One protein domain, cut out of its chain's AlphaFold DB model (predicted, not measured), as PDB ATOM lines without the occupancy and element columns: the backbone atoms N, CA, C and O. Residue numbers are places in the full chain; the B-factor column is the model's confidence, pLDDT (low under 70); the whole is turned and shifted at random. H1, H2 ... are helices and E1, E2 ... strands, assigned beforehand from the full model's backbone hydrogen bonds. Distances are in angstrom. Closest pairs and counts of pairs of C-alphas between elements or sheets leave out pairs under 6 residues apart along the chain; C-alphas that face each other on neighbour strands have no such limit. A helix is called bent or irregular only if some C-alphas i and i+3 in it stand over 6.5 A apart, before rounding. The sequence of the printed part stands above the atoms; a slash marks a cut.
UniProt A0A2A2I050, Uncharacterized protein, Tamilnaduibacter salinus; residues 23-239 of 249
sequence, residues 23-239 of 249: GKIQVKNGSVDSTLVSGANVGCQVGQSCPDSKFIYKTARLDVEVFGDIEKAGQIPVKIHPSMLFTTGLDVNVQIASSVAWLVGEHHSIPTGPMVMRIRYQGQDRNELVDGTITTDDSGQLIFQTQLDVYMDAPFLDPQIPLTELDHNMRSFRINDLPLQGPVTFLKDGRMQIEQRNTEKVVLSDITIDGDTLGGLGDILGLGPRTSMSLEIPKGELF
ATOM      1  N   GLY A  23      51.627 -16.464  28.396       89.56
ATOM      2  CA  GLY A  23      51.270 -15.338  27.538       89.56
ATOM      3  C   GLY A  23      51.305 -14.040  28.326       89.56
ATOM      4  O   GLY A  23      50.692 -13.991  29.390       89.56
ATOM      5  N   LYS A  24      52.001 -13.012  27.840       91.44
ATOM      6  CA  LYS A  24      51.968 -11.668  28.430       91.44
ATOM      7  C   LYS A  24      50.773 -10.898  27.890       91.44
ATOM      8  O   LYS A  24      50.580 -10.831  26.681       91.44
ATOM      9  N   ILE A  25      50.013 -10.281  28.778       91.12
ATOM     10  CA  ILE A  25      48.859  -9.456  28.436       91.12
ATOM     11  C   ILE A  25      49.075  -8.069  29.030       91.12
ATOM     12  O   ILE A  25      49.523  -7.918  30.168       91.12
ATOM     13  N   GLN A  26      48.746  -7.042  28.259       91.56
ATOM     14  CA  GLN A  26      48.742  -5.666  28.735       91.56
ATOM     15  C   GLN A  26      47.552  -4.899  28.170       91.56
ATOM     16  O   GLN A  26      47.037  -5.236  27.107       91.56
ATOM     17  N   VAL A  27      47.124  -3.858  28.882       90.62
ATOM     18  CA  VAL A  27      46.161  -2.897  28.336       90.62
ATOM     19  C   VAL A  27      46.847  -2.141  27.204       90.62
ATOM     20  O   VAL A  27      47.970  -1.661  27.363       90.62
ATOM     21  N   LYS A  28      46.185  -2.035  26.054       91.44
ATOM     22  CA  LYS A  28      46.673  -1.224  24.943       91.44
ATOM     23  C   LYS A  28      46.594   0.246  25.352       91.44
ATOM     24  O   LYS A  28      45.527   0.737  25.727       91.44
ATOM     25  N   ASN A  29      47.717   0.951  25.274       86.06
ATOM     26  CA  ASN A  29      47.790   2.356  25.678       86.06
ATOM     27  C   ASN A  29      46.738   3.209  24.954       86.06
ATOM     28  O   ASN A  29      46.599   3.120  23.734       86.06
ATOM     29  N   GLY A  30      46.018   4.033  25.721       83.06
ATOM     30  CA  GLY A  30      44.982   4.930  25.203       83.06
ATOM     31  C   GLY A  30      43.726   4.231  24.674       83.06
ATOM     32  O   GLY A  30      42.947   4.872  23.982       83.06
ATOM     33  N   SER A  31      43.537   2.936  24.951       86.75
ATOM     34  CA  SER A  31      42.346   2.198  24.501       86.75
ATOM     35  C   SER A  31      41.169   2.237  25.471       86.75
ATOM     36  O   SER A  31      40.098   1.779  25.099       86.75
ATOM     37  N   VAL A  32      41.369   2.728  26.697       86.31
ATOM     38  CA  VAL A  32      40.297   2.840  27.690       86.31
ATOM     39  C   VAL A  32      39.447   4.057  27.346       86.31
ATOM     40  O   VAL A  32      39.932   5.184  27.435       86.31
ATOM     41  N   ASP A  33      38.197   3.815  26.976       86.56
ATOM     42  CA  ASP A  33      37.167   4.834  26.793       86.56
ATOM     43  C   ASP A  33      36.019   4.530  27.754       86.56
ATOM     44  O   ASP A  33      35.392   3.469  27.667       86.56
ATOM     45  N   SER A  34      35.811   5.406  28.739       83.81
ATOM     46  CA  SER A  34      34.846   5.162  29.805       83.81
ATOM     47  C   SER A  34      34.365   6.423  30.512       83.81
ATOM     48  O   SER A  34      35.096   7.399  30.676       83.81
ATOM     49  N   THR A  35      33.120   6.365  30.986       79.25
ATOM     50  CA  THR A  35      32.502   7.356  31.882       79.25
ATOM     51  C   THR A  35      32.793   7.088  33.361       79.25
ATOM     52  O   THR A  35      32.722   8.007  34.179       79.25
ATOM     53  N   LEU A  36      33.133   5.842  33.713       82.62
ATOM     54  CA  LEU A  36      33.361   5.379  35.086       82.62
ATOM     55  C   LEU A  36      34.854   5.196  35.393       82.62
ATOM     56  O   LEU A  36      35.299   5.472  36.504       82.62
ATOM     57  N   VAL A  37      35.632   4.730  34.419       86.62
ATOM     58  CA  VAL A  37      37.034   4.333  34.575       86.62
ATOM     59  C   VAL A  37      37.938   5.356  33.890       86.62
ATOM     60  O   VAL A  37      37.776   5.671  32.720       86.62
ATOM     61  N   SER A  38      38.935   5.864  34.609       88.75
ATOM     62  CA  SER A  38      39.942   6.792  34.071       88.75
ATOM     63  C   SER A  38      41.231   6.095  33.625       88.75
ATOM     64  O   SER A  38      42.020   6.661  32.872       88.75
ATOM     65  N   GLY A  39      41.444   4.850  34.055       89.75
ATOM     66  CA  GLY A  39      42.585   4.047  33.639       89.75
ATOM     67  C   GLY A  39      42.441   2.581  34.019       89.75
ATOM     68  O   GLY A  39      41.712   2.229  34.944       89.75
ATOM     69  N   ALA A  40      43.174   1.723  33.316       91.00
ATOM     70  CA  ALA A  40      43.242   0.297  33.597       91.00
ATOM     71  C   ALA A  40      44.685  -0.199  33.467       91.00
ATOM     72  O   ALA A  40      45.455   0.277  32.631       91.00
ATOM     73  N   ASN A  41      45.052  -1.169  34.294       92.31
ATOM     74  CA  ASN A  41      46.333  -1.853  34.235       92.31
ATOM     75  C   ASN A  41      46.150  -3.326  34.604       92.31
ATOM     76  O   ASN A  41      45.254  -3.706  35.350       92.31
ATOM     77  N   VAL A  42      47.014  -4.170  34.064       90.94
ATOM     78  CA  VAL A  42      46.949  -5.618  34.250       90.94
ATOM     79  C   VAL A  42      47.969  -6.037  35.305       90.94
ATOM     80  O   VAL A  42      49.132  -5.638  35.228       90.94
ATOM     81  N   GLY A  43      47.538  -6.847  36.273       88.12
ATOM     82  CA  GLY A  43      48.395  -7.455  37.298       88.12
ATOM     83  C   GLY A  43      48.752  -6.572  38.497       88.12
ATOM     84  O   GLY A  43      49.170  -7.090  39.528       88.12
ATOM     85  N   CYS A  44      48.596  -5.254  38.390       90.62
ATOM     86  CA  CYS A  44      48.787  -4.302  39.484       90.62
ATOM     87  C   CYS A  44      48.002  -3.018  39.230       90.62
ATOM     88  O   CYS A  44      47.482  -2.804  38.137       90.62
ATOM     89  N   GLN A  45      47.954  -2.154  40.243       92.00
ATOM     90  CA  GLN A  45      47.248  -0.877  40.201       92.00
ATOM     91  C   GLN A  45      47.698   0.019  39.038       92.00
ATOM     92  O   GLN A  45      48.829  -0.054  38.544       92.00
ATOM     93  N   VAL A  46      46.789   0.892  38.607       89.75
ATOM     94  CA  VAL A  46      47.067   1.925  37.604       89.75
ATOM     95  C   VAL A  46      48.203   2.827  38.100       89.75
ATOM     96  O   VAL A  46      48.272   3.167  39.278       89.75
ATOM     97  N   GLY A  47      49.146   3.154  37.214       86.50
ATOM     98  CA  GLY A  47      50.343   3.936  37.549       86.50
ATOM     99  C   GLY A  47      51.513   3.128  38.132       86.50
ATOM    100  O   GLY A  47      52.623   3.652  38.203       86.50
ATOM    101  N   GLN A  48      51.319   1.854  38.492       89.31
ATOM    102  CA  GLN A  48      52.403   0.972  38.937       89.31
ATOM    103  C   GLN A  48      52.988   0.129  37.794       89.31
ATOM    104  O   GLN A  48      52.318  -0.202  36.813       89.31
ATOM    105  N   SER A  49      54.253  -0.274  37.956       87.19
ATOM    106  CA  SER A  49      54.927  -1.217  37.061       87.19
ATOM    107  C   SER A  49      55.129  -2.562  37.755       87.19
ATOM    108  O   SER A  49      55.885  -2.672  38.716       87.19
ATOM    109  N   CYS A  50      54.455  -3.593  37.247       86.94
ATOM    110  CA  CYS A  50      54.540  -4.975  37.721       86.94
ATOM    111  C   CYS A  50      54.864  -5.917  36.553       86.94
ATOM    112  O   CYS A  50      54.004  -6.663  36.077       86.94
ATOM    113  N   PRO A  51      56.090  -5.876  36.015       82.88
ATOM    114  CA  PRO A  51      56.408  -6.584  34.782       82.88
ATOM    115  C   PRO A  51      56.258  -8.111  34.897       82.88
ATOM    116  O   PRO A  51      56.056  -8.759  33.878       82.88
ATOM    117  N   ASP A  52      56.311  -8.692  36.100       81.25
ATOM    118  CA  ASP A  52      56.215 -10.137  36.362       81.25
ATOM    119  C   ASP A  52      54.778 -10.667  36.537       81.25
ATOM    120  O   ASP A  52      54.547 -11.881  36.458       81.25
ATOM    121  N   SER A  53      53.818  -9.770  36.763       84.44
ATOM    122  CA  SER A  53      52.433 -10.082  37.139       84.44
ATOM    123  C   SER A  53      51.456  -9.881  35.975       84.44
ATOM    124  O   SER A  53      50.249  -9.831  36.166       84.44
ATOM    125  N   LYS A  54      51.984  -9.796  34.747       87.31
ATOM    126  CA  LYS A  54      51.243  -9.551  33.497       87.31
ATOM    127  C   LYS A  54      51.022 -10.798  32.647       87.31
ATOM    128  O   LYS A  54      50.810 -10.683  31.444       87.31
ATOM    129  N   PHE A  55      51.135 -11.989  33.225       89.56
ATOM    130  CA  PHE A  55      51.116 -13.215  32.438       89.56
ATOM    131  C   PHE A  55      50.046 -14.192  32.876       89.56
ATOM    132  O   PHE A  55      49.865 -14.439  34.066       89.56
ATOM    133  N   ILE A  56      49.460 -14.835  31.876       87.56
ATOM    134  CA  ILE A  56      48.665 -16.043  32.030       87.56
ATOM    135  C   ILE A  56      49.521 -17.271  31.735       87.56
ATOM    136  O   ILE A  56      50.350 -17.261  30.821       87.56
ATOM    137  N   TYR A  57      49.302 -18.340  32.488       88.75
ATOM    138  CA  TYR A  57      49.866 -19.657  32.209       88.75
ATOM    139  C   TYR A  57      48.798 -20.537  31.594       88.75
ATOM    140  O   TYR A  57      47.626 -20.403  31.931       88.75
ATOM    141  N   LYS A  58      49.200 -21.405  30.678       88.62
ATOM    142  CA  LYS A  58      48.314 -22.192  29.833       88.62
ATOM    143  C   LYS A  58      48.634 -23.667  29.997       88.62
ATOM    144  O   LYS A  58      49.787 -24.053  30.145       88.62
ATOM    145  N   THR A  59      47.610 -24.497  29.929       82.56
ATOM    146  CA  THR A  59      47.756 -25.935  29.729       82.56
ATOM    147  C   THR A  59      46.901 -26.331  28.543       82.56
ATOM    148  O   THR A  59      45.739 -25.932  28.440       82.56
ATOM    149  N   ALA A  60      47.497 -27.072  27.621       74.56
ATOM    150  CA  ALA A  60      46.869 -27.425  26.366       74.56
ATOM    151  C   ALA A  60      47.420 -28.746  25.844       74.56
ATOM    152  O   ALA A  60      48.542 -29.146  26.157       74.56
ATOM    153  N   ARG A  61      46.613 -29.400  25.014       70.19
ATOM    154  CA  ARG A  61      47.043 -30.473  24.124       70.19
ATOM    155  C   ARG A  61      46.696 -30.052  22.705       70.19
ATOM    156  O   ARG A  61      45.629 -29.478  22.485       70.19
ATOM    157  N   LEU A  62      47.616 -30.292  21.784       72.25
ATOM    158  CA  LEU A  62      47.395 -30.078  20.363       72.25
ATOM    159  C   LEU A  62      47.390 -31.446  19.701       72.25
ATOM    160  O   LEU A  62      48.402 -32.145  19.739       72.25
ATOM    161  N   ASP A  63      46.251 -31.812  19.131       71.62
ATOM    162  CA  ASP A  63      46.118 -33.030  18.348       71.62
ATOM    163  C   ASP A  63      46.309 -32.642  16.880       71.62
ATOM    164  O   ASP A  63      45.599 -31.783  16.352       71.62
ATOM    165  N   VAL A  64      47.330 -33.207  16.237       73.94
ATOM    166  CA  VAL A  64      47.741 -32.833  14.879       73.94
ATOM    167  C   VAL A  64      47.834 -34.057  13.983       73.94
ATOM    168  O   VAL A  64      48.262 -35.128  14.410       73.94
ATOM    169  N   GLU A  65      47.470 -33.870  12.721       74.88
ATOM    170  CA  GLU A  65      47.616 -34.842  11.648       74.88
ATOM    171  C   GLU A  65      48.583 -34.285  10.606       74.88
ATOM    172  O   GLU A  65      48.363 -33.216  10.034       74.88
ATOM    173  N   VAL A  66      49.676 -35.007  10.368       72.75
ATOM    174  CA  VAL A  66      50.651 -34.664   9.329       72.75
ATOM    175  C   VAL A  66      50.288 -35.446   8.075       72.75
ATOM    176  O   VAL A  66      50.272 -36.678   8.099       72.75
ATOM    177  N   PHE A  67      49.998 -34.741   6.983       70.69
ATOM    178  CA  PHE A  67      49.656 -35.377   5.715       70.69
ATOM    179  C   PHE A  67      50.940 -35.623   4.916       70.69
ATOM    180  O   PHE A  67      51.775 -34.739   4.753       70.69
ATOM    181  N   GLY A  68      51.121 -36.878   4.494       55.22
ATOM    182  CA  GLY A  68      52.408 -37.437   4.064       55.22
ATOM    183  C   GLY A  68      52.867 -37.103   2.645       55.22
ATOM    184  O   GLY A  68      53.907 -37.611   2.230       55.22
ATOM    185  N   ASP A  69      52.145 -36.260   1.911       58.72
ATOM    186  CA  ASP A  69      52.565 -35.841   0.577       58.72
ATOM    187  C   ASP A  69      53.250 -34.476   0.674       58.72
ATOM    188  O   ASP A  69      52.624 -33.469   0.999       58.72
ATOM    189  N   ILE A  70      54.561 -34.448   0.413       60.47
ATOM    190  CA  ILE A  70      55.323 -33.201   0.294       60.47
ATOM    191  C   ILE A  70      54.698 -32.407  -0.853       60.47
ATOM    192  O   ILE A  70      54.789 -32.806  -2.019       60.47
ATOM    193  N   GLU A  71      54.061 -31.283  -0.537       63.38
ATOM    194  CA  GLU A  71      53.558 -30.387  -1.566       63.38
ATOM    195  C   GLU A  71      54.726 -29.760  -2.345       63.38
ATOM    196  O   GLU A  71      55.899 -29.798  -1.948       63.38
ATOM    197  N   LYS A  72      54.412 -29.166  -3.501       53.38
ATOM    198  CA  LYS A  72      55.392 -28.451  -4.327       53.38
ATOM    199  C   LYS A  72      56.219 -27.491  -3.452       53.38
ATOM    200  O   LYS A  72      55.663 -26.652  -2.757       53.38
ATOM    201  N   ALA A  73      57.546 -27.590  -3.574       61.19
ATOM    202  CA  ALA A  73      58.558 -26.774  -2.888       61.19
ATOM    203  C   ALA A  73      58.922 -27.149  -1.431       61.19
ATOM    204  O   ALA A  73      59.420 -26.295  -0.703       61.19
ATOM    205  N   GLY A  74      58.769 -28.414  -1.013       73.38
ATOM    206  CA  GLY A  74      59.364 -28.888   0.252       73.38
ATOM    207  C   GLY A  74      58.594 -28.459   1.504       73.38
ATOM    208  O   GLY A  74      59.171 -28.361   2.585       73.38
ATOM    209  N   GLN A  75      57.300 -28.192   1.342       83.31
ATOM    210  CA  GLN A  75      56.377 -27.862   2.421       83.31
ATOM    211  C   GLN A  75      55.609 -29.121   2.827       83.31
ATOM    212  O   GLN A  75      55.154 -29.876   1.965       83.31
ATOM    213  N   ILE A  76      55.471 -29.349   4.132       88.50
ATOM    214  CA  ILE A  76      54.726 -30.487   4.676       88.50
ATOM    215  C   ILE A  76      53.410 -29.955   5.263       88.50
ATOM    216  O   ILE A  76      53.458 -29.207   6.248       88.50
ATOM    217  N   PRO A  77      52.249 -30.307   4.683       89.25
ATOM    218  CA  PRO A  77      50.956 -29.866   5.187       89.25
ATOM    219  C   PRO A  77      50.591 -30.568   6.502       89.25
ATOM    220  O   PRO A  77      50.815 -31.767   6.696       89.25
ATOM    221  N   VAL A  78      49.984 -29.810   7.411       87.69
ATOM    222  CA  VAL A  78      49.524 -30.272   8.722       87.69
ATOM    223  C   VAL A  78      48.093 -29.800   8.933       87.69
ATOM    224  O   VAL A  78      47.773 -28.640   8.679       87.69
ATOM    225  N   LYS A  79      47.241 -30.679   9.457       89.44
ATOM    226  CA  LYS A  79      45.934 -30.295   9.989       89.44
ATOM    227  C   LYS A  79      45.964 -30.368  11.505       89.44
ATOM    228  O   LYS A  79      46.443 -31.335  12.090       89.44
ATOM    229  N   ILE A  80      45.431 -29.344  12.145       88.25
ATOM    230  CA  ILE A  80      45.284 -29.265  13.592       88.25
ATOM    231  C   ILE A  80      43.815 -29.504  13.935       88.25
ATOM    232  O   ILE A  80      42.916 -28.839  13.407       88.25
ATOM    233  N   HIS A  81      43.579 -30.412  14.878       89.25
ATOM    234  CA  HIS A  81      42.272 -30.579  15.495       89.25
ATOM    235  C   HIS A  81      41.997 -29.440  16.469       89.25
ATOM    236  O   HIS A  81      42.815 -29.175  17.358       89.25
ATOM    237  N   PRO A  82      40.843 -28.768  16.346       89.94
ATOM    238  CA  PRO A  82      40.445 -27.770  17.316       89.94
ATOM    239  C   PRO A  82      40.398 -28.351  18.732       89.94
ATOM    240  O   PRO A  82      39.645 -29.279  19.020       89.94
ATOM    241  N   SER A  83      41.200 -27.780  19.626       88.12
ATOM    242  CA  SER A  83      41.297 -28.192  21.022       88.12
ATOM    243  C   SER A  83      41.026 -27.028  21.978       88.12
ATOM    244  O   SER A  83      40.811 -25.878  21.575       88.12
ATOM    245  N   MET A  84      40.992 -27.342  23.274       89.06
ATOM    246  CA  MET A  84      40.801 -26.363  24.340       89.06
ATOM    247  C   MET A  84      42.110 -26.125  25.091       89.06
ATOM    248  O   MET A  84      42.846 -27.064  25.401       89.06
ATOM    249  N   LEU A  85      42.364 -24.866  25.429       88.94
ATOM    250  CA  LEU A  85      43.464 -24.434  26.273       88.94
ATOM    251  C   LEU A  85      42.876 -23.792  27.527       88.94
ATOM    252  O   LEU A  85      42.054 -22.883  27.439       88.94
ATOM    253  N   PHE A  86      43.316 -24.235  28.696       90.75
ATOM    254  CA  PHE A  86      42.921 -23.624  29.962       90.75
ATOM    255  C   PHE A  86      44.007 -22.669  30.411       90.75
ATOM    256  O   PHE A  86      45.189 -23.011  30.344       90.75
ATOM    257  N   THR A  87      43.616 -21.487  30.872       90.19
ATOM    258  CA  THR A  87      44.545 -20.470  31.348       90.19
ATOM    259  C   THR A  87      44.310 -20.155  32.815       90.19
ATOM    260  O   THR A  87      43.200 -20.275  33.334       90.19
ATOM    261  N   THR A  88      45.354 -19.697  33.498       89.31
ATOM    262  CA  THR A  88      45.184 -19.003  34.775       89.31
ATOM    263  C   THR A  88      44.421 -17.697  34.569       89.31
ATOM    264  O   THR A  88      44.360 -17.179  33.450       89.31
ATOM    265  N   GLY A  89      43.878 -17.161  35.660       87.06
ATOM    266  CA  GLY A  89      43.325 -15.814  35.657       87.06
ATOM    267  C   GLY A  89      44.389 -14.736  35.699       87.06
ATOM    268  O   GLY A  89      45.565 -14.998  35.973       87.06
ATOM    269  N   LEU A  90      43.940 -13.527  35.399       87.00
ATOM    270  CA  LEU A  90      44.731 -12.313  35.414       87.00
ATOM    271  C   LEU A  90      43.861 -11.126  35.826       87.00
ATOM    272  O   LEU A  90      42.873 -10.816  35.161       87.00
ATOM    273  N   ASP A  91      44.240 -10.463  36.910       89.75
ATOM    274  CA  ASP A  91      43.431  -9.384  37.470       89.75
ATOM    275  C   ASP A  91      43.625  -8.090  36.676       89.75
ATOM    276  O   ASP A  91      44.756  -7.650  36.413       89.75
ATOM    277  N   VAL A  92      42.510  -7.456  36.319       90.25
ATOM    278  CA  VAL A  92      42.486  -6.124  35.717       90.25
ATOM    279  C   VAL A  92      42.206  -5.125  36.827       90.25
ATOM    280  O   VAL A  92      41.156  -5.149  37.457       90.25
ATOM    281  N   ASN A  93      43.156  -4.241  37.088       92.38
ATOM    282  CA  ASN A  93      43.007  -3.198  38.088       92.38
ATOM    283  C   ASN A  93      42.599  -1.909  37.388       92.38
ATOM    284  O   ASN A  93      43.277  -1.454  36.465       92.38
ATOM    285  N   VAL A  94      41.507  -1.319  37.846       91.38
ATOM    286  CA  VAL A  94      40.929  -0.104  37.279       91.38
ATOM    287  C   VAL A  94      41.028   1.043  38.275       91.38
ATOM    288  O   VAL A  94      40.976   0.843  39.492       91.38
ATOM    289  N   GLN A  95      41.190   2.251  37.747       92.19
ATOM    290  CA  GLN A  95      41.087   3.493  38.499       92.19
ATOM    291  C   GLN A  95      39.792   4.196  38.110       92.19
ATOM    292  O   GLN A  95      39.552   4.464  36.932       92.19
ATOM    293  N   ILE A  96      38.962   4.494  39.098       90.19
ATOM    294  CA  ILE A  96      37.673   5.154  38.914       90.19
ATOM    295  C   ILE A  96      37.891   6.646  38.668       90.19
ATOM    296  O   ILE A  96      38.798   7.260  39.228       90.19
ATOM    297  N   ALA A  97      37.080   7.238  37.798       87.56
ATOM    298  CA  ALA A  97      37.120   8.664  37.525       87.56
ATOM    299  C   ALA A  97      36.824   9.477  38.797       87.56
ATOM    300  O   ALA A  97      35.858   9.215  39.516       87.56
ATOM    301  N   SER A  98      37.626  10.513  39.055       87.31
ATOM    302  CA  SER A  98      37.551  11.341  40.270       87.31
ATOM    303  C   SER A  98      36.169  11.952  40.535       87.31
ATOM    304  O   SER A  98      35.821  12.209  41.684       87.31
ATOM    305  N   SER A  99      35.366  12.171  39.488       81.56
ATOM    306  CA  SER A  99      33.987  12.671  39.579       81.56
ATOM    307  C   SER A  99      33.046  11.732  40.345       81.56
ATOM    308  O   SER A  99      32.085  12.201  40.954       81.56
ATOM    309  N   VAL A 100      33.328  10.426  40.337       80.62
ATOM    310  CA  VAL A 100      32.482   9.377  40.930       80.62
ATOM    311  C   VAL A 100      33.230   8.475  41.919       80.62
ATOM    312  O   VAL A 100      32.597   7.729  42.659       80.62
ATOM    313  N   ALA A 101      34.558   8.592  42.026       86.69
ATOM    314  CA  ALA A 101      35.385   7.814  42.957       86.69
ATOM    315  C   ALA A 101      34.954   7.949  44.431       86.69
ATOM    316  O   ALA A 101      35.096   7.007  45.206       86.69
ATOM    317  N   TRP A 102      34.376   9.089  44.825       84.00
ATOM    318  CA  TRP A 102      33.861   9.304  46.183       84.00
ATOM    319  C   TRP A 102      32.676   8.392  46.553       84.00
ATOM    320  O   TRP A 102      32.404   8.214  47.738       84.00
ATOM    321  N   LEU A 103      31.979   7.820  45.562       81.81
ATOM    322  CA  LEU A 103      30.839   6.917  45.761       81.81
ATOM    323  C   LEU A 103      31.265   5.461  45.938       81.81
ATOM    324  O   LEU A 103      30.668   4.739  46.733       81.81
ATOM    325  N   VAL A 104      32.258   5.026  45.162       83.69
ATOM    326  CA  VAL A 104      32.549   3.596  44.970       83.69
ATOM    327  C   VAL A 104      33.962   3.200  45.390       83.69
ATOM    328  O   VAL A 104      34.212   2.023  45.627       83.69
ATOM    329  N   GLY A 105      34.852   4.178  45.581       87.25
ATOM    330  CA  GLY A 105      36.283   3.978  45.781       87.25
ATOM    331  C   GLY A 105      37.088   4.367  44.540       87.25
ATOM    332  O   GLY A 105      36.567   4.463  43.434       87.25
ATOM    333  N   GLU A 106      38.382   4.634  44.729       90.12
ATOM    334  CA  GLU A 106      39.266   5.055  43.633       90.12
ATOM    335  C   GLU A 106      39.858   3.871  42.856       90.12
ATOM    336  O   GLU A 106      40.092   3.969  41.652       90.12
ATOM    337  N   HIS A 107      40.092   2.740  43.522       91.69
ATOM    338  CA  HIS A 107      40.789   1.597  42.941       91.69
ATOM    339  C   HIS A 107      39.996   0.314  43.139       91.69
ATOM    340  O   HIS A 107      39.655  -0.038  44.267       91.69
ATOM    341  N   HIS A 108      39.793  -0.422  42.049       90.62
ATOM    342  CA  HIS A 108      39.167  -1.739  42.080       90.62
ATOM    343  C   HIS A 108      40.016  -2.751  41.329       90.62
ATOM    344  O   HIS A 108      40.675  -2.429  40.340       90.62
ATOM    345  N   SER A 109      39.992  -3.986  41.818       90.44
ATOM    346  CA  SER A 109      40.590  -5.130  41.145       90.44
ATOM    347  C   SER A 109      39.468  -6.023  40.645       90.44
ATOM    348  O   SER A 109      38.608  -6.422  41.428       90.44
ATOM    349  N   ILE A 110      39.469  -6.296  39.347       89.69
ATOM    350  CA  ILE A 110      38.486  -7.124  38.662       89.69
ATOM    351  C   ILE A 110      39.181  -8.441  38.301       89.69
ATOM    352  O   ILE A 110      39.958  -8.486  37.335       89.69
ATOM    353  N   PRO A 111      38.968  -9.509  39.083       89.12
ATOM    354  CA  PRO A 111      39.542 -10.805  38.777       89.12
ATOM    355  C   PRO A 111      38.837 -11.409  37.560       89.12
ATOM    356  O   PRO A 111      37.617 -11.518  37.520       89.12
ATOM    357  N   THR A 112      39.608 -11.844  36.564       86.56
ATOM    358  CA  THR A 112      39.057 -12.596  35.417       86.56
ATOM    359  C   THR A 112      38.825 -14.073  35.745       86.56
ATOM    360  O   THR A 112      38.052 -14.751  35.066       86.56
ATOM    361  N   GLY A 113      39.510 -14.580  36.779       89.50
ATOM    362  CA  GLY A 113      39.572 -16.003  37.110       89.50
ATOM    363  C   GLY A 113      40.123 -16.865  35.961       89.50
ATOM    364  O   GLY A 113      40.556 -16.344  34.935       89.50
ATOM    365  N   PRO A 114      40.184 -18.198  36.118       91.00
ATOM    366  CA  PRO A 114      40.645 -19.080  35.050       91.00
ATOM    367  C   PRO A 114      39.831 -18.892  33.767       91.00
ATOM    368  O   PRO A 114      38.599 -18.918  33.802       91.00
ATOM    369  N   MET A 115      40.520 -18.739  32.639       92.62
ATOM    370  CA  MET A 115      39.885 -18.554  31.335       92.62
ATOM    371  C   MET A 115      40.044 -19.812  30.484       92.62
ATOM    372  O   MET A 115      40.936 -20.638  30.695       92.62
ATOM    373  N   VAL A 116      39.170 -19.959  29.497       93.38
ATOM    374  CA  VAL A 116      39.205 -21.059  28.537       93.38
ATOM    375  C   VAL A 116      39.356 -20.474  27.146       93.38
ATOM    376  O   VAL A 116      38.608 -19.589  26.750       93.38
ATOM    377  N   MET A 117      40.318 -20.980  26.390       93.00
ATOM    378  CA  MET A 117      40.459 -20.702  24.971       93.00
ATOM    379  C   MET A 117      40.071 -21.944  24.177       93.00
ATOM    380  O   MET A 117      40.423 -23.061  24.550       93.00
ATOM    381  N   ARG A 118      39.342 -21.769  23.079       93.75
ATOM    382  CA  ARG A 118      38.862 -22.855  22.222       93.75
ATOM    383  C   ARG A 118      39.232 -22.546  20.790       93.75
ATOM    384  O   ARG A 118      38.752 -21.556  20.237       93.75
ATOM    385  N   ILE A 119      40.082 -23.378  20.204       93.69
ATOM    386  CA  ILE A 119      40.406 -23.284  18.784       93.69
ATOM    387  C   ILE A 119      39.118 -23.524  17.991       93.69
ATOM    388  O   ILE A 119      38.245 -24.293  18.398       93.69
ATOM    389  N   ARG A 120      38.973 -22.813  16.880       94.62
ATOM    390  CA  ARG A 120      37.821 -22.890  15.992       94.62
ATOM    391  C   ARG A 120      38.221 -23.613  14.718       94.62
ATOM    392  O   ARG A 120      39.319 -23.415  14.212       94.62
ATOM    393  N   TYR A 121      37.291 -24.397  14.187       94.19
ATOM    394  CA  TYR A 121      37.381 -24.909  12.825       94.19
ATOM    395  C   TYR A 121      37.513 -23.753  11.818       94.19
ATOM    396  O   TYR A 121      37.006 -22.644  12.046       94.19
ATOM    397  N   GLN A 122      38.185 -24.021  10.706       92.31
ATOM    398  CA  GLN A 122      38.307 -23.140   9.548       92.31
ATOM    399  C   GLN A 122      37.180 -23.408   8.535       92.31
ATOM    400  O   GLN A 122      36.223 -24.138   8.818       92.31
ATOM    401  N   GLY A 123      37.266 -22.755   7.377       88.81
ATOM    402  CA  GLY A 123      36.244 -22.798   6.338       88.81
ATOM    403  C   GLY A 123      35.074 -21.853   6.615       88.81
ATOM    404  O   GLY A 123      34.865 -21.378   7.738       88.81
ATOM    405  N   GLN A 124      34.297 -21.571   5.569       88.31
ATOM    406  CA  GLN A 124      33.108 -20.712   5.667       88.31
ATOM    407  C   GLN A 124      32.066 -21.313   6.623       88.31
ATOM    408  O   GLN A 124      31.515 -20.600   7.461       88.31
ATOM    409  N   ASP A 125      31.890 -22.636   6.567       91.56
ATOM    410  CA  ASP A 125      30.914 -23.378   7.373       91.56
ATOM    411  C   ASP A 125      31.452 -23.817   8.747       91.56
ATOM    412  O   ASP A 125      30.727 -24.439   9.524       91.56
ATOM    413  N   ARG A 126      32.709 -23.480   9.083       90.25
ATOM    414  CA  ARG A 126      33.354 -23.821  10.367       90.25
ATOM    415  C   ARG A 126      33.339 -25.322  10.670       90.25
ATOM    416  O   ARG A 126      33.048 -25.737  11.791       90.25
ATOM    417  N   ASN A 127      33.689 -26.119   9.669       92.12
ATOM    418  CA  ASN A 127      33.735 -27.582   9.714       92.12
ATOM    419  C   ASN A 127      35.072 -28.171   9.225       92.12
ATOM    420  O   ASN A 127      35.224 -29.391   9.210       92.12
ATOM    421  N   GLU A 128      36.043 -27.336   8.855       92.75
ATOM    422  CA  GLU A 128      37.357 -27.775   8.378       92.75
ATOM    423  C   GLU A 128      38.406 -27.692   9.490       92.75
ATOM    424  O   GLU A 128      38.387 -26.777  10.319       92.75
ATOM    425  N   LEU A 129      39.328 -28.656   9.528       92.50
ATOM    426  CA  LEU A 129      40.470 -28.609  10.443       92.50
ATOM    427  C   LEU A 129      41.341 -27.385  10.156       92.50
ATOM    428  O   LEU A 129      41.324 -26.841   9.055       92.50
ATOM    429  N   VAL A 130      42.101 -26.956  11.158       92.31
ATOM    430  CA  VAL A 130      42.957 -25.778  11.031       92.31
ATOM    431  C   VAL A 130      44.210 -26.130  10.238       92.31
ATOM    432  O   VAL A 130      44.900 -27.095  10.568       92.31
ATOM    433  N   ASP A 131      44.534 -25.314   9.243       92.75
ATOM    434  CA  ASP A 131      45.717 -25.494   8.412       92.75
ATOM    435  C   ASP A 131      47.004 -25.012   9.078       92.75
ATOM    436  O   ASP A 131      47.075 -23.958   9.722       92.75
ATOM    437  N   GLY A 132      48.060 -25.787   8.877       92.00
ATOM    438  CA  GLY A 132      49.424 -25.408   9.183       92.00
ATOM    439  C   GLY A 132      50.406 -26.041   8.208       92.00
ATOM    440  O   GLY A 132      50.083 -26.973   7.471       92.00
ATOM    441  N   THR A 133      51.632 -25.542   8.242       92.38
ATOM    442  CA  THR A 133      52.694 -25.975   7.339       92.38
ATOM    443  C   THR A 133      53.995 -26.109   8.104       92.38
ATOM    444  O   THR A 133      54.356 -25.230   8.888       92.38
ATOM    445  N   ILE A 134      54.719 -27.198   7.862       91.25
ATOM    446  CA  ILE A 134      56.114 -27.335   8.275       91.25
ATOM    447  C   ILE A 134      57.002 -27.024   7.071       91.25
ATOM    448  O   ILE A 134      56.859 -27.620   6.002       91.25
ATOM    449  N   THR A 135      57.924 -26.086   7.254       91.94
ATOM    450  CA  THR A 135      58.950 -25.703   6.279       91.94
ATOM    451  C   THR A 135      60.339 -25.912   6.872       91.94
ATOM    452  O   THR A 135      60.479 -26.171   8.065       91.94
ATOM    453  N   THR A 136      61.373 -25.846   6.038       91.38
ATOM    454  CA  THR A 136      62.770 -25.867   6.493       91.38
ATOM    455  C   THR A 136      63.358 -24.475   6.300       91.38
ATOM    456  O   THR A 136      63.196 -23.903   5.222       91.38
ATOM    457  N   ASP A 137      64.007 -23.925   7.324       89.81
ATOM    458  CA  ASP A 137      64.720 -22.651   7.207       89.81
ATOM    459  C   ASP A 137      66.118 -22.812   6.576       89.81
ATOM    460  O   ASP A 137      66.581 -23.922   6.302       89.81
ATOM    461  N   ASP A 138      66.817 -21.695   6.368       89.44
ATOM    462  CA  ASP A 138      68.153 -21.671   5.752       89.44
ATOM    463  C   ASP A 138      69.211 -22.474   6.536       89.44
ATOM    464  O   ASP A 138      70.250 -22.846   5.989       89.44
ATOM    465  N   SER A 139      68.965 -22.744   7.823       89.44
ATOM    466  CA  SER A 139      69.849 -23.521   8.694       89.44
ATOM    467  C   SER A 139      69.540 -25.021   8.696       89.44
ATOM    468  O   SER A 139      70.275 -25.799   9.305       89.44
ATOM    469  N   GLY A 140      68.479 -25.445   8.002       87.81
ATOM    470  CA  GLY A 140      67.995 -26.822   8.022       87.81
ATOM    471  C   GLY A 140      67.045 -27.128   9.184       87.81
ATOM    472  O   GLY A 140      66.678 -28.288   9.372       87.81
ATOM    473  N   GLN A 141      66.643 -26.128   9.974       91.88
ATOM    474  CA  GLN A 141      65.716 -26.298  11.088       91.88
ATOM    475  C   GLN A 141      64.277 -26.337  10.564       91.88
ATOM    476  O   GLN A 141      63.852 -25.498   9.770       91.88
ATOM    477  N   LEU A 142      63.505 -27.319  11.031       92.75
ATOM    478  CA  LEU A 142      62.079 -27.413  10.728       92.75
ATOM    479  C   LEU A 142      61.307 -26.347  11.504       92.75
ATOM    480  O   LEU A 142      61.466 -26.236  12.723       92.75
ATOM    481  N   ILE A 143      60.448 -25.611  10.810       94.44
ATOM    482  CA  ILE A 143      59.630 -24.530  11.352       94.44
ATOM    483  C   ILE A 143      58.166 -24.822  11.054       94.44
ATOM    484  O   ILE A 143      57.778 -24.971   9.899       94.44
ATOM    485  N   PHE A 144      57.345 -24.868  12.098       93.25
ATOM    486  CA  PHE A 144      55.900 -24.983  11.979       93.25
ATOM    487  C   PHE A 144      55.242 -23.604  11.980       93.25
ATOM    488  O   PHE A 144      55.575 -22.756  12.810       93.25
ATOM    489  N   GLN A 145      54.291 -23.391  11.073       94.69
ATOM    490  CA  GLN A 145      53.521 -22.160  10.911       94.69
ATOM    491  C   GLN A 145      52.028 -22.481  10.840       94.69
ATOM    492  O   GLN A 145      51.628 -23.441  10.190       94.69
ATOM    493  N   THR A 146      51.199 -21.669  11.489       93.69
ATOM    494  CA  THR A 146      49.735 -21.779  11.418       93.69
ATOM    495  C   THR A 146      49.078 -20.453  11.798       93.69
ATOM    496  O   THR A 146      49.712 -19.574  12.391       93.69
ATOM    497  N   GLN A 147      47.793 -20.318  11.478       95.06
ATOM    498  CA  GLN A 147      46.959 -19.198  11.881       95.06
ATOM    499  C   GLN A 147      45.687 -19.718  12.553       95.06
ATOM    500  O   GLN A 147      44.928 -20.489  11.964       95.06
ATOM    501  N   LEU A 148      45.469 -19.309  13.804       93.62
ATOM    502  CA  LEU A 148      44.365 -19.807  14.619       93.62
ATOM    503  C   LEU A 148      43.245 -18.778  14.741       93.62
ATOM    504  O   LEU A 148      43.472 -17.628  15.109       93.62
ATOM    505  N   ASP A 149      42.016 -19.252  14.580       95.06
ATOM    506  CA  ASP A 149      40.838 -18.576  15.106       95.06
ATOM    507  C   ASP A 149      40.486 -19.197  16.458       95.06
ATOM    508  O   ASP A 149      40.365 -20.416  16.584       95.06
ATOM    509  N   VAL A 150      40.300 -18.372  17.484       93.88
ATOM    510  CA  VAL A 150      40.114 -18.828  18.865       93.88
ATOM    511  C   VAL A 150      38.948 -18.085  19.513       93.88
ATOM    512  O   VAL A 150      38.793 -16.874  19.360       93.88
ATOM    513  N   TYR A 151      38.113 -18.810  20.254       95.62
ATOM    514  CA  TYR A 151      37.209 -18.213  21.236       95.62
ATOM    515  C   TYR A 151      37.893 -18.145  22.592       95.62
ATOM    516  O   TYR A 151      38.470 -19.136  23.025       95.62
ATOM    517  N   MET A 152      37.779 -17.019  23.281       93.88
ATOM    518  CA  MET A 152      38.163 -16.856  24.676       93.88
ATOM    519  C   MET A 152      36.908 -16.723  25.534       93.88
ATOM    520  O   MET A 152      35.965 -16.019  25.182       93.88
ATOM    521  N   ASP A 153      36.896 -17.424  26.655       94.31
ATOM    522  CA  ASP A 153      35.837 -17.421  27.645       94.31
ATOM    523  C   ASP A 153      36.447 -17.079  29.007       94.31
ATOM    524  O   ASP A 153      37.321 -17.803  29.487       94.31
ATOM    525  N   ALA A 154      35.963 -16.015  29.646       92.06
ATOM    526  CA  ALA A 154      36.283 -15.686  31.037       92.06
ATOM    527  C   ALA A 154      35.038 -15.918  31.917       92.06
ATOM    528  O   ALA A 154      34.322 -14.971  32.224       92.06
ATOM    529  N   PRO A 155      34.710 -17.178  32.271       88.69
ATOM    530  CA  PRO A 155      33.452 -17.514  32.947       88.69
ATOM    531  C   PRO A 155      33.363 -17.007  34.391       88.69
ATOM    532  O   PRO A 155      32.278 -16.995  34.959       88.69
ATOM    533  N   PHE A 156      34.500 -16.647  34.987       88.81
ATOM    534  CA  PHE A 156      34.592 -16.112  36.344       88.81
ATOM    535  C   PHE A 156      34.890 -14.611  36.357       88.81
ATOM    536  O   PHE A 156      35.172 -14.069  37.425       88.81
ATOM    537  N   LEU A 157      34.877 -13.955  35.191       89.25
ATOM    538  CA  LEU A 157      34.970 -12.508  35.137       89.25
ATOM    539  C   LEU A 157      33.672 -11.942  35.701       89.25
ATOM    540  O   LEU A 157      32.607 -12.124  35.129       89.25
ATOM    541  N   ASP A 158      33.788 -11.272  36.835       86.38
ATOM    542  CA  ASP A 158      32.672 -10.617  37.498       86.38
ATOM    543  C   ASP A 158      33.128  -9.206  37.898       86.38
ATOM    544  O   ASP A 158      33.831  -9.038  38.904       86.38
ATOM    545  N   PRO A 159      32.872  -8.192  37.049       84.81
ATOM    546  CA  PRO A 159      33.266  -6.817  37.313       84.81
ATOM    547  C   PRO A 159      32.424  -6.225  38.450       84.81
ATOM    548  O   PRO A 159      31.451  -5.516  38.236       84.81
ATOM    549  N   GLN A 160      32.832  -6.483  39.692       83.94
ATOM    550  CA  GLN A 160      32.152  -5.956  40.873       83.94
ATOM    551  C   GLN A 160      32.729  -4.600  41.292       83.94
ATOM    552  O   GLN A 160      33.779  -4.514  41.937       83.94
ATOM    553  N   ILE A 161      32.012  -3.525  40.966       85.75
ATOM    554  CA  ILE A 161      32.228  -2.190  41.536       85.75
ATOM    555  C   ILE A 161      31.006  -1.858  42.415       85.75
ATOM    556  O   ILE A 161      29.873  -2.103  41.994       85.75
ATOM    557  N   PRO A 162      31.182  -1.341  43.648       86.50
ATOM    558  CA  PRO A 162      30.059  -1.001  44.518       86.50
ATOM    559  C   PRO A 162      29.024  -0.118  43.818       86.50
ATOM    560  O   PRO A 162      29.388   0.777  43.067       86.50
ATOM    561  N   LEU A 163      27.737  -0.342  44.105       82.88
ATOM    562  CA  LEU A 163      26.618   0.427  43.534       82.88
ATOM    563  C   LEU A 163      26.474   0.323  42.004       82.88
ATOM    564  O   LEU A 163      25.790   1.157  41.402       82.88
ATOM    565  N   THR A 164      27.093  -0.687  41.393       84.06
ATOM    566  CA  THR A 164      26.977  -0.984  39.962       84.06
ATOM    567  C   THR A 164      26.543  -2.427  39.741       84.06
ATOM    568  O   THR A 164      26.837  -3.300  40.559       84.06
ATOM    569  N   GLU A 165      25.853  -2.662  38.635       86.25
ATOM    570  CA  GLU A 165      25.582  -3.986  38.081       86.25
ATOM    571  C   GLU A 165      26.192  -3.983  36.684       86.25
ATOM    572  O   GLU A 165      25.739  -3.224  35.833       86.25
ATOM    573  N   LEU A 166      27.276  -4.734  36.481       87.81
ATOM    574  CA  LEU A 166      28.088  -4.673  35.268       87.81
ATOM    575  C   LEU A 166      28.109  -6.033  34.567       87.81
ATOM    576  O   LEU A 166      28.415  -7.054  35.177       87.81
ATOM    577  N   ASP A 167      27.864  -6.007  33.267       89.75
ATOM    578  CA  ASP A 167      28.005  -7.119  32.341       89.75
ATOM    579  C   ASP A 167      29.266  -6.958  31.484       89.75
ATOM    580  O   ASP A 167      29.872  -5.889  31.397       89.75
ATOM    581  N   HIS A 168      29.675  -8.045  30.826       90.94
ATOM    582  CA  HIS A 168      30.841  -8.056  29.947       90.94
ATOM    583  C   HIS A 168      30.646  -8.962  28.726       90.94
ATOM    584  O   HIS A 168      29.856  -9.906  28.732       90.94
ATOM    585  N   ASN A 169      31.444  -8.744  27.678       93.38
ATOM    586  CA  ASN A 169      31.369  -9.523  26.435       93.38
ATOM    587  C   ASN A 169      32.427 -10.641  26.297       93.38
ATOM    588  O   ASN A 169      32.579 -11.240  25.235       93.38
ATOM    589  N   MET A 170      33.147 -10.967  27.374       92.38
ATOM    590  CA  MET A 170      34.200 -12.004  27.375       92.38
ATOM    591  C   MET A 170      33.708 -13.459  27.239       92.38
ATOM    592  O   MET A 170      34.517 -14.384  27.308       92.38
ATOM    593  N   ARG A 171      32.405 -13.707  27.056       92.88
ATOM    594  CA  ARG A 171      31.889 -15.037  26.700       92.88
ATOM    595  C   ARG A 171      32.031 -15.239  25.193       92.88
ATOM    596  O   ARG A 171      31.399 -14.551  24.402       92.88
ATOM    597  N   SER A 172      32.807 -16.242  24.788       93.81
ATOM    598  CA  SER A 172      33.105 -16.561  23.386       93.81
ATOM    599  C   SER A 172      33.657 -15.364  22.606       93.81
ATOM    600  O   SER A 172      33.363 -15.187  21.420       93.81
ATOM    601  N   PHE A 173      34.481 -14.562  23.279       95.31
ATOM    602  CA  PHE A 173      35.190 -13.440  22.689       95.31
ATOM    603  C   PHE A 173      36.103 -13.937  21.565       95.31
ATOM    604  O   PHE A 173      36.795 -14.945  21.717       95.31
ATOM    605  N   ARG A 174      36.077 -13.275  20.408       95.00
ATOM    606  CA  ARG A 174      36.730 -13.781  19.193       95.00
ATOM    607  C   ARG A 174      38.120 -13.189  19.046       95.00
ATOM    608  O   ARG A 174      38.271 -11.978  18.968       95.00
ATOM    609  N   ILE A 175      39.110 -14.061  18.925       93.88
ATOM    610  CA  ILE A 175      40.460 -13.719  18.488       93.88
ATOM    611  C   ILE A 175      40.629 -14.397  17.136       93.88
ATOM    612  O   ILE A 175      40.710 -15.622  17.072       93.88
ATOM    613  N   ASN A 176      40.596 -13.614  16.064       93.12
ATOM    614  CA  ASN A 176      40.776 -14.144  14.717       93.12
ATOM    615  C   ASN A 176      42.226 -13.966  14.279       93.12
ATOM    616  O   ASN A 176      42.925 -13.082  14.783       93.12
ATOM    617  N   ASP A 177      42.639 -14.792  13.327       93.00
ATOM    618  CA  ASP A 177      43.877 -14.606  12.580       93.00
ATOM    619  C   ASP A 177      45.155 -14.621  13.441       93.00
ATOM    620  O   ASP A 177      46.161 -14.034  13.046       93.00
ATOM    621  N   LEU A 178      45.153 -15.310  14.593       94.31
ATOM    622  CA  LEU A 178      46.292 -15.395  15.516       94.31
ATOM    623  C   LEU A 178      47.472 -16.117  14.842       94.31
ATOM    624  O   LEU A 178      47.424 -17.345  14.712       94.31
ATOM    625  N   PRO A 179      48.547 -15.411  14.447       95.50
ATOM    626  CA  PRO A 179      49.610 -16.024  13.670       95.50
ATOM    627  C   PRO A 179      50.634 -16.652  14.612       95.50
ATOM    628  O   PRO A 179      51.153 -15.978  15.504       95.50
ATOM    629  N   LEU A 180      50.933 -17.937  14.428       94.69
ATOM    630  CA  LEU A 180      51.848 -18.697  15.277       94.69
ATOM    631  C   LEU A 180      52.961 -19.341  14.455       94.69
ATOM    632  O   LEU A 180      52.713 -19.941  13.410       94.69
ATOM    633  N   GLN A 181      54.185 -19.270  14.971       95.50
ATOM    634  CA  GLN A 181      55.349 -19.903  14.359       95.50
ATOM    635  C   GLN A 181      56.351 -20.379  15.405       95.50
ATOM    636  O   GLN A 181      56.559 -19.711  16.420       95.50
ATOM    637  N   GLY A 182      57.043 -21.476  15.115       93.75
ATOM    638  CA  GLY A 182      58.318 -21.777  15.756       93.75
ATOM    639  C   GLY A 182      58.855 -23.168  15.424       93.75
ATOM    640  O   GLY A 182      58.341 -23.823  14.513       93.75
ATOM    641  N   PRO A 183      59.951 -23.584  16.076       94.00
ATOM    642  CA  PRO A 183      60.703 -24.761  15.675       94.00
ATOM    643  C   PRO A 183      59.987 -26.071  16.011       94.00
ATOM    644  O   PRO A 183      59.302 -26.201  17.028       94.00
ATOM    645  N   VAL A 184      60.231 -27.070  15.163       91.44
ATOM    646  CA  VAL A 184      59.898 -28.475  15.401       91.44
ATOM    647  C   VAL A 184      61.177 -29.225  15.753       91.44
ATOM    648  O   VAL A 184      62.147 -29.212  14.997       91.44
ATOM    649  N   THR A 185      61.192 -29.901  16.896       90.44
ATOM    650  CA  THR A 185      62.326 -30.714  17.345       90.44
ATOM    651  C   THR A 185      61.877 -32.140  17.598       90.44
ATOM    652  O   THR A 185      60.924 -32.379  18.334       90.44
ATOM    653  N   PHE A 186      62.592 -33.107  17.029       88.19
ATOM    654  CA  PHE A 186      62.423 -34.510  17.389       88.19
ATOM    655  C   PHE A 186      63.315 -34.827  18.584       88.19
ATOM    656  O   PHE A 186      64.543 -34.742  18.519       88.19
ATOM    657  N   LEU A 187      62.684 -35.161  19.703       88.06
ATOM    658  CA  LEU A 187      63.358 -35.582  20.918       88.06
ATOM    659  C   LEU A 187      64.029 -36.945  20.701       88.06
ATOM    660  O   LEU A 187      63.653 -37.725  19.826       88.06
ATOM    661  N   LYS A 188      65.026 -37.264  21.535       88.38
ATOM    662  CA  LYS A 188      65.786 -38.528  21.443       88.38
ATOM    663  C   LYS A 188      64.919 -39.782  21.592       88.38
ATOM    664  O   LYS A 188      65.328 -40.853  21.164       88.38
ATOM    665  N   ASP A 189      63.760 -39.645  22.227       84.56
ATOM    666  CA  ASP A 189      62.771 -40.706  22.414       84.56
ATOM    667  C   ASP A 189      61.757 -40.799  21.256       84.56
ATOM    668  O   ASP A 189      60.790 -41.549  21.347       84.56
ATOM    669  N   GLY A 190      61.971 -40.049  20.170       80.44
ATOM    670  CA  GLY A 190      61.126 -40.048  18.977       80.44
ATOM    671  C   GLY A 190      59.895 -39.148  19.070       80.44
ATOM    672  O   GLY A 190      59.173 -39.017  18.082       80.44
ATOM    673  N   ARG A 191      59.644 -38.497  20.215       84.69
ATOM    674  CA  ARG A 191      58.546 -37.531  20.334       84.69
ATOM    675  C   ARG A 191      58.845 -36.254  19.565       84.69
ATOM    676  O   ARG A 191      59.990 -35.826  19.455       84.69
ATOM    677  N   MET A 192      57.791 -35.613  19.089       85.19
ATOM    678  CA  MET A 192      57.867 -34.316  18.434       85.19
ATOM    679  C   MET A 192      57.554 -33.219  19.448       85.19
ATOM    680  O   MET A 192      56.525 -33.270  20.120       85.19
ATOM    681  N   GLN A 193      58.434 -32.231  19.549       88.00
ATOM    682  CA  GLN A 193      58.209 -30.987  20.267       88.00
ATOM    683  C   GLN A 193      57.982 -29.860  19.261       88.00
ATOM    684  O   GLN A 193      58.732 -29.737  18.294       88.00
ATOM    685  N   ILE A 194      56.968 -29.035  19.502       89.31
ATOM    686  CA  ILE A 194      56.674 -27.846  18.708       89.31
ATOM    687  C   ILE A 194      56.583 -26.658  19.655       89.31
ATOM    688  O   ILE A 194      55.683 -26.576  20.495       89.31
ATOM    689  N   GLU A 195      57.503 -25.722  19.484       91.38
ATOM    690  CA  GLU A 195      57.472 -24.439  20.167       91.38
ATOM    691  C   GLU A 195      56.823 -23.418  19.242       91.38
ATOM    692  O   GLU A 195      57.215 -23.285  18.089       91.38
ATOM    693  N   GLN A 196      55.824 -22.686  19.725       91.81
ATOM    694  CA  GLN A 196      55.125 -21.686  18.927       91.81
ATOM    695  C   GLN A 196      55.051 -20.360  19.655       91.81
ATOM    696  O   GLN A 196      54.692 -20.295  20.836       91.81
ATOM    697  N   ARG A 197      55.319 -19.289  18.912       94.94
ATOM    698  CA  ARG A 197      55.140 -17.917  19.361       94.94
ATOM    699  C   ARG A 197      54.306 -17.110  18.391       94.94
ATOM    700  O   ARG A 197      54.306 -17.383  17.193       94.94
ATOM    701  N   ASN A 198      53.622 -16.093  18.908       95.56
ATOM    702  CA  ASN A 198      52.956 -15.138  18.037       95.56
ATOM    703  C   ASN A 198      53.989 -14.313  17.259       95.56
ATOM    704  O   ASN A 198      54.871 -13.682  17.847       95.56
ATOM    705  N   THR A 199      53.876 -14.306  15.936       95.62
ATOM    706  CA  THR A 199      54.831 -13.613  15.051       95.62
ATOM    707  C   THR A 199      54.586 -12.110  14.974       95.62
ATOM    708  O   THR A 199      55.481 -11.346  14.600       95.62
ATOM    709  N   GLU A 200      53.398 -11.678  15.388       95.38
ATOM    710  CA  GLU A 200      52.938 -10.297  15.377       95.38
ATOM    711  C   GLU A 200      52.232  -9.940  16.683       95.38
ATOM    712  O   GLU A 200      51.874 -10.804  17.485       95.38
ATOM    713  N   LYS A 201      52.037  -8.641  16.910       94.88
ATOM    714  CA  LYS A 201      51.257  -8.162  18.047       94.88
ATOM    715  C   LYS A 201      49.784  -8.521  17.849       94.88
ATOM    716  O   LYS A 201      49.205  -8.168  16.830       94.88
ATOM    717  N   VAL A 202      49.174  -9.137  18.854       94.38
ATOM    718  CA  VAL A 202      47.754  -9.508  18.833       94.38
ATOM    719  C   VAL A 202      46.983  -8.473  19.631       94.38
ATOM    720  O   VAL A 202      47.329  -8.217  20.783       94.38
ATOM    721  N   VAL A 203      45.955  -7.873  19.041       93.62
ATOM    722  CA  VAL A 203      45.099  -6.892  19.718       93.62
ATOM    723  C   VAL A 203      43.712  -7.492  19.899       93.62
ATOM    724  O   VAL A 203      43.081  -7.911  18.935       93.62
ATOM    725  N   LEU A 204      43.251  -7.521  21.144       91.81
ATOM    726  CA  LEU A 204      41.902  -7.893  21.535       91.81
ATOM    727  C   LEU A 204      41.125  -6.586  21.702       91.81
ATOM    728  O   LEU A 204      41.176  -5.960  22.762       91.81
ATOM    729  N   SER A 205      40.505  -6.135  20.615       90.06
ATOM    730  CA  SER A 205      39.694  -4.913  20.581       90.06
ATOM    731  C   SER A 205      38.283  -5.161  21.109       90.06
ATOM    732  O   SER A 205      37.844  -6.302  21.189       90.06
ATOM    733  N   ASP A 206      37.558  -4.087  21.411       88.31
ATOM    734  CA  ASP A 206      36.121  -4.142  21.697       88.31
ATOM    735  C   ASP A 206      35.757  -4.989  22.923       88.31
ATOM    736  O   ASP A 206      34.698  -5.608  22.962       88.31
ATOM    737  N   ILE A 207      36.620  -5.033  23.941       90.06
ATOM    738  CA  ILE A 207      36.235  -5.592  25.239       90.06
ATOM    739  C   ILE A 207      35.368  -4.546  25.924       90.06
ATOM    740  O   ILE A 207      35.841  -3.437  26.184       90.06
ATOM    741  N   THR A 208      34.118  -4.898  26.204       89.94
ATOM    742  CA  THR A 208      33.153  -3.988  26.821       89.94
ATOM    743  C   THR A 208      32.774  -4.459  28.217       89.94
ATOM    744  O   THR A 208      32.644  -5.660  28.475       89.94
ATOM    745  N   ILE A 209      32.638  -3.487  29.114       86.75
ATOM    746  CA  ILE A 209      32.038  -3.618  30.434       86.75
ATOM    747  C   ILE A 209      30.980  -2.523  30.519       86.75
ATOM    748  O   ILE A 209      31.315  -1.336  30.561       86.75
ATOM    749  N   ASP A 210      29.721  -2.934  30.521       86.81
ATOM    750  CA  ASP A 210      28.565  -2.044  30.467       86.81
ATOM    751  C   ASP A 210      27.547  -2.479  31.515       86.81
ATOM    752  O   ASP A 210      27.506  -3.646  31.891       86.81
ATOM    753  N   GLY A 211      26.708  -1.564  31.979       84.31
ATOM    754  CA  GLY A 211      25.633  -1.922  32.891       84.31
ATOM    755  C   GLY A 211      24.982  -0.703  33.512       84.31
ATOM    756  O   GLY A 211      24.974   0.362  32.900       84.31
ATOM    757  N   ASP A 212      24.482  -0.858  34.730       82.19
ATOM    758  CA  ASP A 212      23.734   0.167  35.449       82.19
ATOM    759  C   ASP A 212      24.481   0.637  36.703       82.19
ATOM    760  O   ASP A 212      25.194  -0.120  37.366       82.19
ATOM    761  N   THR A 213      24.277   1.898  37.087       77.69
ATOM    762  CA  THR A 213      24.631   2.397  38.427       77.69
ATOM    763  C   THR A 213      23.378   2.790  39.207       77.69
ATOM    764  O   THR A 213      22.349   3.157  38.633       77.69
ATOM    765  N   LEU A 214      23.457   2.717  40.543       77.56
ATOM    766  CA  LEU A 214      22.393   3.152  41.462       77.56
ATOM    767  C   LEU A 214      21.023   2.495  41.180       77.56
ATOM    768  O   LEU A 214      19.986   3.148  41.305       77.56
ATOM    769  N   GLY A 215      21.010   1.222  40.769       70.62
ATOM    770  CA  GLY A 215      19.781   0.492  40.433       70.62
ATOM    771  C   GLY A 215      19.049   1.049  39.203       70.62
ATOM    772  O   GLY A 215      17.826   1.169  39.226       70.62
ATOM    773  N   GLY A 216      19.794   1.468  38.173       68.62
ATOM    774  CA  GLY A 216      19.266   1.990  36.902       68.62
ATOM    775  C   GLY A 216      18.981   3.497  36.889       68.62
ATOM    776  O   GLY A 216      18.697   4.078  35.843       68.62
ATOM    777  N   LEU A 217      19.094   4.179  38.036       68.38
ATOM    778  CA  LEU A 217      18.978   5.643  38.100       68.38
ATOM    779  C   LEU A 217      20.203   6.354  37.510       68.38
ATOM    780  O   LEU A 217      20.108   7.511  37.102       68.38
ATOM    781  N   GLY A 218      21.340   5.662  37.454       69.69
ATOM    782  CA  GLY A 218      22.577   6.144  36.861       69.69
ATOM    783  C   GLY A 218      22.430   6.589  35.415       69.69
ATOM    784  O   GLY A 218      22.791   7.715  35.080       69.69
ATOM    785  N   ASP A 219      21.833   5.746  34.578       67.94
ATOM    786  CA  ASP A 219      21.623   6.014  33.151       67.94
ATOM    787  C   ASP A 219      20.783   7.276  32.910       67.94
ATOM    788  O   ASP A 219      21.097   8.087  32.038       67.94
ATOM    789  N   ILE A 220      19.768   7.507  33.748       66.44
ATOM    790  CA  ILE A 220      18.894   8.691  33.690       66.44
ATOM    791  C   ILE A 220      19.668   9.974  34.026       66.44
ATOM    792  O   ILE A 220      19.383  11.044  33.485       66.44
ATOM    793  N   LEU A 221      20.654   9.873  34.916       63.41
ATOM    794  CA  LEU A 221      21.495  10.984  35.359       63.41
ATOM    795  C   LEU A 221      22.769  11.150  34.510       63.41
ATOM    796  O   LEU A 221      23.599  12.001  34.826       63.41
ATOM    797  N   GLY A 222      22.936  10.356  33.444       63.38
ATOM    798  CA  GLY A 222      24.147  10.353  32.617       63.38
ATOM    799  C   GLY A 222      25.375   9.756  33.318       63.38
ATOM    800  O   GLY A 222      26.503  10.025  32.915       63.38
ATOM    801  N   LEU A 223      25.158   8.965  34.370       67.25
ATOM    802  CA  LEU A 223      26.164   8.254  35.169       67.25
ATOM    803  C   LEU A 223      26.221   6.753  34.831       67.25
ATOM    804  O   LEU A 223      26.756   5.958  35.606       67.25
ATOM    805  N   GLY A 224      25.646   6.366  33.692       67.00
ATOM    806  CA  GLY A 224      25.698   5.009  33.166       67.00
ATOM    807  C   GLY A 224      27.131   4.553  32.906       67.00
ATOM    808  O   GLY A 224      27.852   5.246  32.171       67.00
ATOM    809  N   PRO A 225      27.584   3.435  33.497       76.62
ATOM    810  CA  PRO A 225      28.922   2.924  33.276       76.62
ATOM    811  C   PRO A 225      28.985   2.264  31.901       76.62
ATOM    812  O   PRO A 225      28.433   1.190  31.678       76.62
ATOM    813  N   ARG A 226      29.693   2.908  30.976       81.94
ATOM    814  CA  ARG A 226      30.122   2.275  29.730       81.94
ATOM    815  C   ARG A 226      31.619   2.336  29.665       81.94
ATOM    816  O   ARG A 226      32.187   3.416  29.797       81.94
ATOM    817  N   THR A 227      32.249   1.183  29.524       85.69
ATOM    818  CA  THR A 227      33.700   1.058  29.471       85.69
ATOM    819  C   THR A 227      34.056   0.161  28.312       85.69
ATOM    820  O   THR A 227      33.720  -1.019  28.308       85.69
ATOM    821  N   SER A 228      34.795   0.699  27.355       89.31
ATOM    822  CA  SER A 228      35.470  -0.106  26.349       89.31
ATOM    823  C   SER A 228      36.974  -0.046  26.575       89.31
ATOM    824  O   SER A 228      37.526   0.974  26.989       89.31
ATOM    825  N   MET A 229      37.643  -1.170  26.358       90.56
ATOM    826  CA  MET A 229      39.095  -1.241  26.393       90.56
ATOM    827  C   MET A 229      39.614  -2.233  25.365       90.56
ATOM    828  O   MET A 229      38.890  -3.081  24.844       90.56
ATOM    829  N   SER A 230      40.907  -2.142  25.072       92.94
ATOM    830  CA  SER A 230      41.603  -3.162  24.299       92.94
ATOM    831  C   SER A 230      42.750  -3.749  25.108       92.94
ATOM    832  O   SER A 230      43.519  -3.031  25.754       92.94
ATOM    833  N   LEU A 231      42.907  -5.064  25.024       91.75
ATOM    834  CA  LEU A 231      44.092  -5.756  25.515       91.75
ATOM    835  C   LEU A 231      45.010  -6.077  24.337       91.75
ATOM    836  O   LEU A 231      44.577  -6.165  23.189       91.75
ATOM    837  N   GLU A 232      46.294  -6.254  24.602       93.81
ATOM    838  CA  GLU A 232      47.238  -6.714  23.597       93.81
ATOM    839  C   GLU A 232      48.227  -7.733  24.158       93.81
ATOM    840  O   GLU A 232      48.614  -7.699  25.329       93.81
ATOM    841  N   ILE A 233      48.639  -8.635  23.273       93.81
ATOM    842  CA  ILE A 233      49.724  -9.585  23.479       93.81
ATOM    843  C   ILE A 233      50.876  -9.120  22.586       93.81
ATOM    844  O   ILE A 233      50.744  -9.155  21.355       93.81
ATOM    845  N   PRO A 234      51.995  -8.640  23.160       94.06
ATOM    846  CA  PRO A 234      53.128  -8.186  22.364       94.06
ATOM    847  C   PRO A 234      53.695  -9.306  21.486       94.06
ATOM    848  O   PRO A 234      53.537 -10.493  21.779       94.06
ATOM    849  N   LYS A 235      54.374  -8.935  20.397       94.75
ATOM    850  CA  LYS A 235      55.034  -9.894  19.498       94.75
ATOM    851  C   LYS A 235      55.988 -10.805  20.283       94.75
ATOM    852  O   LYS A 235      56.805 -10.309  21.051       94.75
ATOM    853  N   GLY A 236      55.899 -12.114  20.058       93.56
ATOM    854  CA  GLY A 236      56.736 -13.125  20.707       93.56
ATOM    855  C   GLY A 236      56.366 -13.453  22.158       93.56
ATOM    856  O   GLY A 236      56.956 -14.370  22.732       93.56
ATOM    857  N   GLU A 237      55.401 -12.746  22.749       93.62
ATOM    858  CA  GLU A 237      55.020 -12.873  24.159       93.62
ATOM    859  C   GLU A 237      53.839 -13.818  24.406       93.62
ATOM    860  O   GLU A 237      53.385 -13.969  25.538       93.62
ATOM    861  N   LEU A 238      53.336 -14.487  23.375       92.75
ATOM    862  CA  LEU A 238      52.559 -15.711  23.494       92.75
ATOM    863  C   LEU A 238      53.503 -16.874  23.223       92.75
ATOM    864  O   LEU A 238      54.055 -16.939  22.136       92.75
ATOM    865  N   PHE A 239      53.664 -17.799  24.164       92.00
ATOM    866  CA  PHE A 239      54.453 -19.012  23.964       92.00
ATOM    867  C   PHE A 239      53.611 -20.248  24.298       92.00
ATOM    868  O   PHE A 239      52.988 -20.326  25.362       92.00
TER     869      PHE A 239
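Overview. This is residues 23 to 239 of the 249 residues of an uncharacterized protein of Tamilnaduibacter salinus (UniProt A0A2A2I050). This is an elongated body of antiparallel strands: a large, strongly twisted sheet of nine strands (E2, E3, E4, E5, E8, E9, E10, E12, E13) makes one end and the middle, and two small sheets, E1-E6-E7 and E11-E14-E15, reach to the other end, where the short helices H1 and H2 sit. The large sheet and E11-E14-E15 form a sandwich, two sheets only partly face to face, the parts that face each other 10.9 A centre to centre. The printed part has 217 residues with fifteen named strands and two named helices, in the order E1 to E6, H1, E7 to E14, H2, E15; the class is mostly strand. It is only just loose, close to compact, with a radius of gyration of the C-alphas of 20.8 A and spans of 66 by 39 by 27 A.

Arrangement. Near the first residue, residues 26 to 27 and 33 to 34 pair antiparallel with E15, residues 226 to 233. E6, residues 92 to 96, is the inner strand between E1, residues 37 to 42 (N 41 and O 93, 2.8 A), and E7, residues 107 to 110 (N 94 and O 108, 2.9 A). H1, residues 101 to 104, only grazes this sheet. E2, residues 55 to 60, runs on into E3, residues 63 to 66, at 66 degrees. E4, residues 76 to 81, forms a hairpin with E3 (N 65 and O 79, 2.8 A) and runs on into E5, residues 84 to 87, at 73 degrees. E5 has E2 on one side (N 59 and O 86, 2.9 A) and E8, residues 115 to 119, on the other (N 85 and O 117, 2.8 A). E9, residues 130 to 136, neighbours E4 (N 78 and O 132, 2.8 A). E10, residues 142 to 153, bends by 58 degrees at residue 149; E8 (N 118 and O 151, 2.8 A) and its hairpin partner E9 (N 133 and O 145, 2.9 A) lie on one side, E12, residues 173 to 186, on the other (N 144 and O 182, 2.8 A). E12 forms a hairpin with E13, residues 192 to 198 (N 185 and O 193, 2.8 A). E14, residues 202 to 213, is the inner strand between E11, residues 164 to 168 (N 165 and O 212, 2.9 A), and E15 (N 204 and O 231, 2.8 A). The closest C-alphas of E12 and E14 are those of Ile 175 and Leu 204, 6.7 A apart. H2, residues 214 to 220, is on that sheet at a height of 5.2 A and irregular, C-alphas 215 and 218 being 7.2 A apart; 0 of 3 O i to N i+4 pairs and 1 of 4 O i to N i+3 pairs are within hydrogen-bond range, and H1 is too short for an i+4 pair.

Along the chain. E1 begins at C-alpha 37 (37.034, 4.333, 34.575), and E15 ends at C-alpha 233 (49.724, -9.585, 23.479). E12 measures 34.8 A, E10 32.8 A, E14 32.6 A and E15 23.7 A.

Size, cuts and confidence. The two C-alphas farthest apart are those of Lys 188 and Leu 221, 67.9 A. The printed part has no cut, and the link E1 to E2 is long. Mean pLDDT of the printed part is 87.0; 15 residues are under 70, namely residues 68 to 73 and residues 216 to 224.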